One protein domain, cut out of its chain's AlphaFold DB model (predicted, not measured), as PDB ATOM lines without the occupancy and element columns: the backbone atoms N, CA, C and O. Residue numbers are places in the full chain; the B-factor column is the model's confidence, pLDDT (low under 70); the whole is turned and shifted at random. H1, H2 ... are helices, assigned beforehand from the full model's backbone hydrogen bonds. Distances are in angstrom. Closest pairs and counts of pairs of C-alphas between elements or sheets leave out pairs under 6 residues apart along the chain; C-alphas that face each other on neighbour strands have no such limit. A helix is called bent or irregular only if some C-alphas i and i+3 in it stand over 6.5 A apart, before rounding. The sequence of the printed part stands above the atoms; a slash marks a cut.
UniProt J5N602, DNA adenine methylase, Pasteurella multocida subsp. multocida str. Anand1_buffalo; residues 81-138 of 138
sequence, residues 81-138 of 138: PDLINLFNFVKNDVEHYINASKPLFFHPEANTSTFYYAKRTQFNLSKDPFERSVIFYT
ATOM      1  N   PRO A  81     151.039 170.245 192.426       97.19
ATOM      2  CA  PRO A  81     151.611 170.307 191.085       97.19
ATOM      3  C   PRO A  81     151.855 168.921 190.476       97.19
ATOM      4  O   PRO A  81     151.720 168.771 189.265       97.19
ATOM      5  N   ASP A  82     152.162 167.896 191.280       97.81
ATOM      6  CA  ASP A  82     152.383 166.534 190.777       97.81
ATOM      7  C   ASP A  82     151.084 165.940 190.212       97.81
ATOM      8  O   ASP A  82     151.097 165.297 189.163       97.81
ATOM      9  N   LEU A  83     149.942 166.245 190.839       98.00
ATOM     10  CA  LEU A  83     148.619 165.867 190.333       98.00
ATOM     11  C   LEU A  83     148.296 166.557 188.999       98.00
ATOM     12  O   LEU A  83     147.797 165.920 188.071       98.00
ATOM     13  N   ILE A  84     148.566 167.858 188.888       98.25
ATOM     14  CA  ILE A  84     148.301 168.607 187.651       98.25
ATOM     15  C   ILE A  84     149.227 168.151 186.519       98.25
ATOM     16  O   ILE A  84     148.775 167.990 185.383       98.25
ATOM     17  N   ASN A  85     150.494 167.874 186.823       98.12
ATOM     18  CA  ASN A  85     151.437 167.308 185.863       98.12
ATOM     19  C   ASN A  85     150.974 165.935 185.369       98.12
ATOM     20  O   ASN A  85     150.929 165.724 184.159       98.12
ATOM     21  N   LEU A  86     150.527 165.058 186.273       98.19
ATOM     22  CA  LEU A  86     149.928 163.766 185.931       98.19
ATOM     23  C   LEU A  86     148.796 163.899 184.911       98.19
ATOM     24  O   LEU A  86     148.828 163.244 183.869       98.19
ATOM     25  N   PHE A  87     147.821 164.774 185.164       98.19
ATOM     26  CA  PHE A  87     146.729 164.987 184.213       98.19
ATOM     27  C   PHE A  87     147.216 165.522 182.863       98.19
ATOM     28  O   PHE A  87     146.729 165.070 181.826       98.19
ATOM     29  N   ASN A  88     148.173 166.453 182.850       98.44
ATOM     30  CA  ASN A  88     148.708 167.007 181.606       98.44
ATOM     31  C   ASN A  88     149.488 165.970 180.789       98.44
ATOM     32  O   ASN A  88     149.309 165.910 179.574       98.44
ATOM     33  N   PHE A  89     150.302 165.123 181.423       98.50
ATOM     34  CA  PHE A  89     151.026 164.064 180.716       98.50
ATOM     35  C   PHE A  89     150.080 163.011 180.141       98.50
ATOM     36  O   PHE A  89     150.186 162.687 178.960       98.50
ATOM     37  N   VAL A  90     149.098 162.556 180.928       97.88
ATOM     38  CA  VAL A  90     148.066 161.619 180.456       97.88
ATOM     39  C   VAL A  90     147.255 162.217 179.302       97.88
ATOM     40  O   VAL A  90     146.943 161.516 178.344       97.88
ATOM     41  N   LYS A  91     146.923 163.513 179.368       97.56
ATOM     42  CA  LYS A  91     146.202 164.222 178.302       97.56
ATOM     43  C   LYS A  91     147.009 164.304 177.004       97.56
ATOM     44  O   LYS A  91     146.419 164.197 175.932       97.56
ATOM     45  N   ASN A  92     148.310 164.566 177.100       98.12
ATOM     46  CA  ASN A  92     149.144 164.868 175.938       98.12
ATOM     47  C   ASN A  92     149.618 163.606 175.207       98.12
ATOM     48  O   ASN A  92     149.610 163.597 173.980       98.12
ATOM     49  N   ASP A  93     150.017 162.559 175.936       97.88
ATOM     50  CA  ASP A  93     150.466 161.292 175.347       97.88
ATOM     51  C   ASP A  93     150.194 160.112 176.296       97.88
ATOM     52  O   ASP A  93     151.032 159.690 177.100       97.88
ATOM     53  N   VAL A  94     148.972 159.584 176.211       97.81
ATOM     54  CA  VAL A  94     148.509 158.495 177.078       97.81
ATOM     55  C   VAL A  94     149.277 157.191 176.850       97.81
ATOM     56  O   VAL A  94     149.548 156.471 177.811       97.81
ATOM     57  N   GLU A  95     149.665 156.885 175.611       98.38
ATOM     58  CA  GLU A  95     150.370 155.642 175.289       98.38
ATOM     59  C   GLU A  95     151.788 155.665 175.853       98.38
ATOM     60  O   GLU A  95     152.225 154.695 176.482       98.38
ATOM     61  N   HIS A  96     152.490 156.793 175.711       98.31
ATOM     62  CA  HIS A  96     153.785 156.980 176.349       98.31
ATOM     63  C   HIS A  96     153.678 156.868 177.874       98.31
ATOM     64  O   HIS A  96     154.456 156.137 178.494       98.31
ATOM     65  N   TYR A  97     152.668 157.505 178.475       98.31
ATOM     66  CA  TYR A  97     152.450 157.461 179.920       98.31
ATOM     67  C   TYR A  97     152.194 156.040 180.442       98.31
ATOM     68  O   TYR A  97     152.781 155.605 181.440       98.31
ATOM     69  N   ILE A  98     151.338 155.287 179.747       98.31
ATOM     70  CA  ILE A  98     151.039 153.889 180.064       98.31
ATOM     71  C   ILE A  98     152.308 153.040 179.956       98.31
ATOM     72  O   ILE A  98     152.594 152.248 180.855       98.31
ATOM     73  N   ASN A  99     153.081 153.200 178.881       98.38
ATOM     74  CA  ASN A  99     154.300 152.423 178.666       98.38
ATOM     75  C   ASN A  99     155.395 152.747 179.691       98.38
ATOM     76  O   ASN A  99     156.099 151.831 180.108       98.38
ATOM     77  N   ALA A 100     155.485 153.992 180.161       98.12
ATOM     78  CA  ALA A 100     156.389 154.378 181.243       98.12
ATOM     79  C   ALA A 100     155.938 153.856 182.622       98.12
ATOM     80  O   ALA A 100     156.772 153.484 183.444       98.12
ATOM     81  N   SER A 101     154.626 153.778 182.872       98.00
ATOM     82  CA  SER A 101     154.072 153.329 184.161       98.00
ATOM     83  C   SER A 101     154.067 151.805 184.322       98.00
ATOM     84  O   SER A 101     154.283 151.292 185.420       98.00
ATOM     85  N   LYS A 102     153.829 151.057 183.234       97.94
ATOM     86  CA  LYS A 102     153.737 149.583 183.235       97.94
ATOM     87  C   LYS A 102     154.912 148.899 183.960       97.94
ATOM     88  O   LYS A 102     154.634 148.065 184.822       97.94
ATOM     89  N   PRO A 103     156.192 149.226 183.692       97.69
ATOM     90  CA  PRO A 103     157.319 148.577 184.361       97.69
ATOM     91  C   PRO A 103     157.311 148.717 185.884       97.69
ATOM     92  O   PRO A 103     157.795 147.817 186.558       97.69
ATOM     93  N   LEU A 104     156.764 149.808 186.434       97.62
ATOM     94  CA  LEU A 104     156.689 150.008 187.883       97.62
ATOM     95  C   LEU A 104     155.565 149.164 188.496       97.62
ATOM     96  O   LEU A 104     155.799 148.498 189.499       97.62
ATOM     97  N   PHE A 105     154.388 149.111 187.861       96.44
ATOM     98  CA  PHE A 105     153.273 148.266 188.322       96.44
ATOM     99  C   PHE A 105     153.577 146.768 188.243       96.44
ATOM    100  O   PHE A 105     153.159 146.007 189.113       96.44
ATOM    101  N   PHE A 106     154.269 146.339 187.185       97.12
ATOM    102  CA  PHE A 106     154.560 144.928 186.922       97.12
ATOM    103  C   PHE A 106     155.953 144.497 187.393       97.12
ATOM    104  O   PHE A 106     156.363 143.369 187.115       97.12
ATOM    105  N   HIS A 107     156.685 145.360 188.106       97.88
ATOM    106  CA  HIS A 107     157.957 144.962 188.698       97.88
ATOM    107  C   HIS A 107     157.718 143.812 189.695       97.88
ATOM    108  O   HIS A 107     156.816 143.925 190.530       97.88
ATOM    109  N   PRO A 108     158.518 142.728 189.682       97.75
ATOM    110  CA  PRO A 108     158.322 141.590 190.588       97.75
ATOM    111  C   PRO A 108     158.288 141.976 192.073       97.75
ATOM    112  O   PRO A 108     157.607 141.345 192.876       97.75
ATOM    113  N   GLU A 109     158.997 143.048 192.430       97.38
ATOM    114  CA  GLU A 109     159.085 143.562 193.800       97.38
ATOM    115  C   GLU A 109     158.167 144.762 194.083       97.38
ATOM    116  O   GLU A 109     158.255 145.331 195.170       97.38
ATOM    117  N   ALA A 110     157.295 145.165 193.147       95.19
ATOM    118  CA  ALA A 110     156.487 146.389 193.250       95.19
ATOM    119  C   ALA A 110     155.700 146.502 194.568       95.19
ATOM    120  O   ALA A 110     155.539 147.590 195.113       95.19
ATOM    121  N   ASN A 111     155.258 145.364 195.112       96.25
ATOM    122  CA  ASN A 111     154.481 145.280 196.349       96.25
ATOM    123  C   ASN A 111     155.333 144.946 197.591       96.25
ATOM    124  O   ASN A 111     154.862 144.303 198.529       96.25
ATOM    125  N   THR A 112     156.607 145.336 197.589       98.31
ATOM    126  CA  THR A 112     157.509 145.201 198.739       98.31
ATOM    127  C   THR A 112     157.824 146.567 199.339       98.31
ATOM    128  O   THR A 112     157.864 147.585 198.643       98.31
ATOM    129  N   SER A 113     158.088 146.608 200.647       98.38
ATOM    130  CA  SER A 113     158.486 147.844 201.330       98.38
ATOM    131  C   SER A 113     159.790 148.415 200.769       98.38
ATOM    132  O   SER A 113     159.891 149.625 200.580       98.38
ATOM    133  N   THR A 114     160.765 147.557 200.457       98.38
ATOM    134  CA  THR A 114     162.059 147.952 199.886       98.38
ATOM    135  C   THR A 114     161.884 148.697 198.566       98.38
ATOM    136  O   THR A 114     162.390 149.812 198.423       98.38
ATOM    137  N   PHE A 115     161.117 148.131 197.629       98.25
ATOM    138  CA  PHE A 115     160.861 148.766 196.339       98.25
ATOM    139  C   PHE A 115     160.097 150.083 196.501       98.25
ATOM    140  O   PHE A 115     160.500 151.103 195.940       98.25
ATOM    141  N   TYR A 116     159.047 150.092 197.329       98.19
ATOM    142  CA  TYR A 116     158.276 151.300 197.615       98.19
ATOM    143  C   TYR A 116     159.162 152.431 198.158       98.19
ATOM    144  O   TYR A 116     159.127 153.552 197.649       98.19
ATOM    145  N   TYR A 117     159.999 152.159 199.166       98.50
ATOM    146  CA  TYR A 117     160.859 153.186 199.758       98.50
ATOM    147  C   TYR A 117     161.968 153.656 198.813       98.50
ATOM    148  O   TYR A 117     162.310 154.844 198.831       98.50
ATOM    149  N   ALA A 118     162.481 152.774 197.951       98.44
ATOM    150  CA  ALA A 118     163.399 153.159 196.885       98.44
ATOM    151  C   ALA A 118     162.725 154.126 195.897       98.44
ATOM    152  O   ALA A 118     163.264 155.201 195.630       98.44
ATOM    153  N   LYS A 119     161.506 153.817 195.431       98.44
ATOM    154  CA  LYS A 119     160.740 154.690 194.525       98.44
ATOM    155  C   LYS A 119     160.323 156.003 195.170       98.44
ATOM    156  O   LYS A 119     160.464 157.049 194.547       98.44
ATOM    157  N   ARG A 120     159.935 155.995 196.445       98.44
ATOM    158  CA  ARG A 120     159.660 157.224 197.202       98.44
ATOM    159  C   ARG A 120     160.893 158.127 197.295       98.44
ATOM    160  O   ARG A 120     160.779 159.343 197.174       98.44
ATOM    161  N   THR A 121     162.070 157.540 197.501       98.69
ATOM    162  CA  THR A 121     163.337 158.285 197.528       98.69
ATOM    163  C   THR A 121     163.656 158.860 196.149       98.69
ATOM    164  O   THR A 121     163.947 160.048 196.045       98.69
ATOM    165  N   GLN A 122     163.514 158.054 195.092       98.44
ATOM    166  CA  GLN A 122     163.678 158.488 193.702       98.44
ATOM    167  C   GLN A 122     162.739 159.655 193.362       98.44
ATOM    168  O   GLN A 122     163.200 160.682 192.876       98.44
ATOM    169  N   PHE A 123     161.452 159.554 193.702       98.56
ATOM    170  CA  PHE A 123     160.469 160.622 193.513       98.56
ATOM    171  C   PHE A 123     160.883 161.925 194.208       98.56
ATOM    172  O   PHE A 123     160.860 162.987 193.593       98.56
ATOM    173  N   ASN A 124     161.297 161.852 195.477       98.44
ATOM    174  CA  ASN A 124     161.676 163.034 196.258       98.44
ATOM    175  C   ASN A 124     162.965 163.710 195.760       98.44
ATOM    176  O   ASN A 124     163.121 164.914 195.948       98.44
ATOM    177  N   LEU A 125     163.885 162.952 195.155       98.50
ATOM    178  CA  LEU A 125     165.144 163.474 194.610       98.50
ATOM    179  C   LEU A 125     165.026 163.930 193.152       98.50
ATOM    180  O   LEU A 125     165.818 164.763 192.706       98.50
ATOM    181  N   SER A 126     164.062 163.387 192.409       98.25
ATOM    182  CA  SER A 126     163.880 163.700 190.999       98.25
ATOM    183  C   SER A 126     163.430 165.143 190.788       98.25
ATOM    184  O   SER A 126     162.573 165.672 191.501       98.25
ATOM    185  N   LYS A 127     164.002 165.761 189.752       97.88
ATOM    186  CA  LYS A 127     163.597 167.069 189.221       97.88
ATOM    187  C   LYS A 127     162.881 166.955 187.876       97.88
ATOM    188  O   LYS A 127     162.419 167.975 187.376       97.88
ATOM    189  N   ASP A 128     162.805 165.757 187.295       98.25
ATOM    190  CA  ASP A 128     162.093 165.529 186.041       98.25
ATOM    191  C   ASP A 128     160.585 165.407 186.319       98.25
ATOM    192  O   ASP A 128     160.164 164.468 187.005       98.25
ATOM    193  N   PRO A 129     159.739 166.326 185.814       97.75
ATOM    194  CA  PRO A 129     158.304 166.262 186.056       97.75
ATOM    195  C   PRO A 129     157.659 164.982 185.512       97.75
ATOM    196  O   PRO A 129     156.686 164.511 186.103       97.75
ATOM    197  N   PHE A 130     158.181 164.416 184.417       98.31
ATOM    198  CA  PHE A 130     157.615 163.204 183.830       98.31
ATOM    199  C   PHE A 130     157.902 161.976 184.699       98.31
ATOM    200  O   PHE A 130     156.966 161.284 185.099       98.31
ATOM    201  N   GLU A 131     159.162 161.750 185.086       98.19
ATOM    202  CA  GLU A 131     159.530 160.689 186.029       98.19
ATOM    203  C   GLU A 131     158.756 160.804 187.349       98.19
ATOM    204  O   GLU A 131     158.182 159.820 187.822       98.19
ATOM    205  N   ARG A 132     158.688 162.014 187.924       98.44
ATOM    206  CA  ARG A 132     157.911 162.267 189.144       98.44
ATOM    207  C   ARG A 132     156.452 161.872 188.976       98.44
ATOM    208  O   ARG A 132     155.910 161.211 189.855       98.44
ATOM    209  N   SER A 133     155.828 162.250 187.862       98.06
ATOM    210  CA  SER A 133     154.440 161.896 187.566       98.06
ATOM    211  C   SER A 133     154.248 160.381 187.511       98.06
ATOM    212  O   SER A 133     153.320 159.858 188.130       98.06
ATOM    213  N   VAL A 134     155.127 159.674 186.796       98.12
ATOM    214  CA  VAL A 134     155.051 158.215 186.656       98.12
ATOM    215  C   VAL A 134     155.147 157.540 188.022       98.12
ATOM    216  O   VAL A 134     154.274 156.740 188.353       98.12
ATOM    217  N   ILE A 135     156.129 157.919 188.847       98.12
ATOM    218  CA  ILE A 135     156.290 157.358 190.198       98.12
ATOM    219  C   ILE A 135     155.128 157.759 191.120       98.12
ATOM    220  O   ILE A 135     154.715 156.975 191.963       98.12
ATOM    221  N   PHE A 136     154.575 158.965 190.972       97.75
ATOM    222  CA  PHE A 136     153.426 159.419 191.759       97.75
ATOM    223  C   PHE A 136     152.178 158.552 191.537       97.75
ATOM    224  O   PHE A 136     151.362 158.398 192.448       97.75
ATOM    225  N   TYR A 137     152.012 158.000 190.332       96.31
ATOM    226  CA  TYR A 137     150.871 157.155 189.987       96.31
ATOM    227  C   TYR A 137     151.030 155.686 190.420       96.31
ATOM    228  O   TYR A 137     150.019 155.031 190.687       96.31
ATOM    229  N   THR A 138     152.262 155.172 190.458       89.88
ATOM    230  CA  THR A 138     152.591 153.740 190.619       89.88
ATOM    231  C   THR A 138     152.900 153.359 192.060       89.88
ATOM    232  O   THR A 138     152.282 152.393 192.555       89.88
TER     233      THR A 138
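AT A GLANCE: This is residues 81 to 138 of the 138 residues of the protein "DNA adenine methylase" of Pasteurella multocida subsp. multocida str. Anand1_buffalo (UniProt J5N602). Three helices, H1, H2 and H3, frame a short last helix, H4, the core that packs on each. Residues 91 to 96 stick out. The 58 printed residues include four named helices in that order and no named strand; all helix, compact, radius of gyration of the C-alphas 11.3 A, spans 32 by 22 by 14 A.

HOW THE PARTS SIT: Start with H1, residues 81 to 92; it touches H4, residues 129 to 137, about perpendicular at 81 degrees, closest C-alphas Leu 86 and Ser 133, 5.2 A. Next, H2, residues 94 to 105, touches H4 at Ser 101 and Val 134, closest C-alphas, 5.6 A. H3, residues 113 to 125, touches H4 with residues 119 to 123 alone, a hairpin; closest C-alphas Phe 123 and Arg 132, 5.3 A. H3 is apart from H1 and H2. Every O i to N i+4 pair is within hydrogen-bond range in H1, H3 and H4, 6 of 8 in H2.

IN THESE COORDINATES: Find C-alpha 81 at (151.611, 170.307, 191.085), where H1, 16.3 A, begins. H2 spans 15.9 A, only just irregular: C-alphas 100 and 103 are 6.7 A apart. H3 spans 18.3 A; H4, 12.4 A, ends at (150.871, 157.155, 189.987).

THE WHOLE: C-alphas 92 and 114 are farthest apart, 32.0 A. The printed part has no cut, no long link, and no residue under 70 pLDDT.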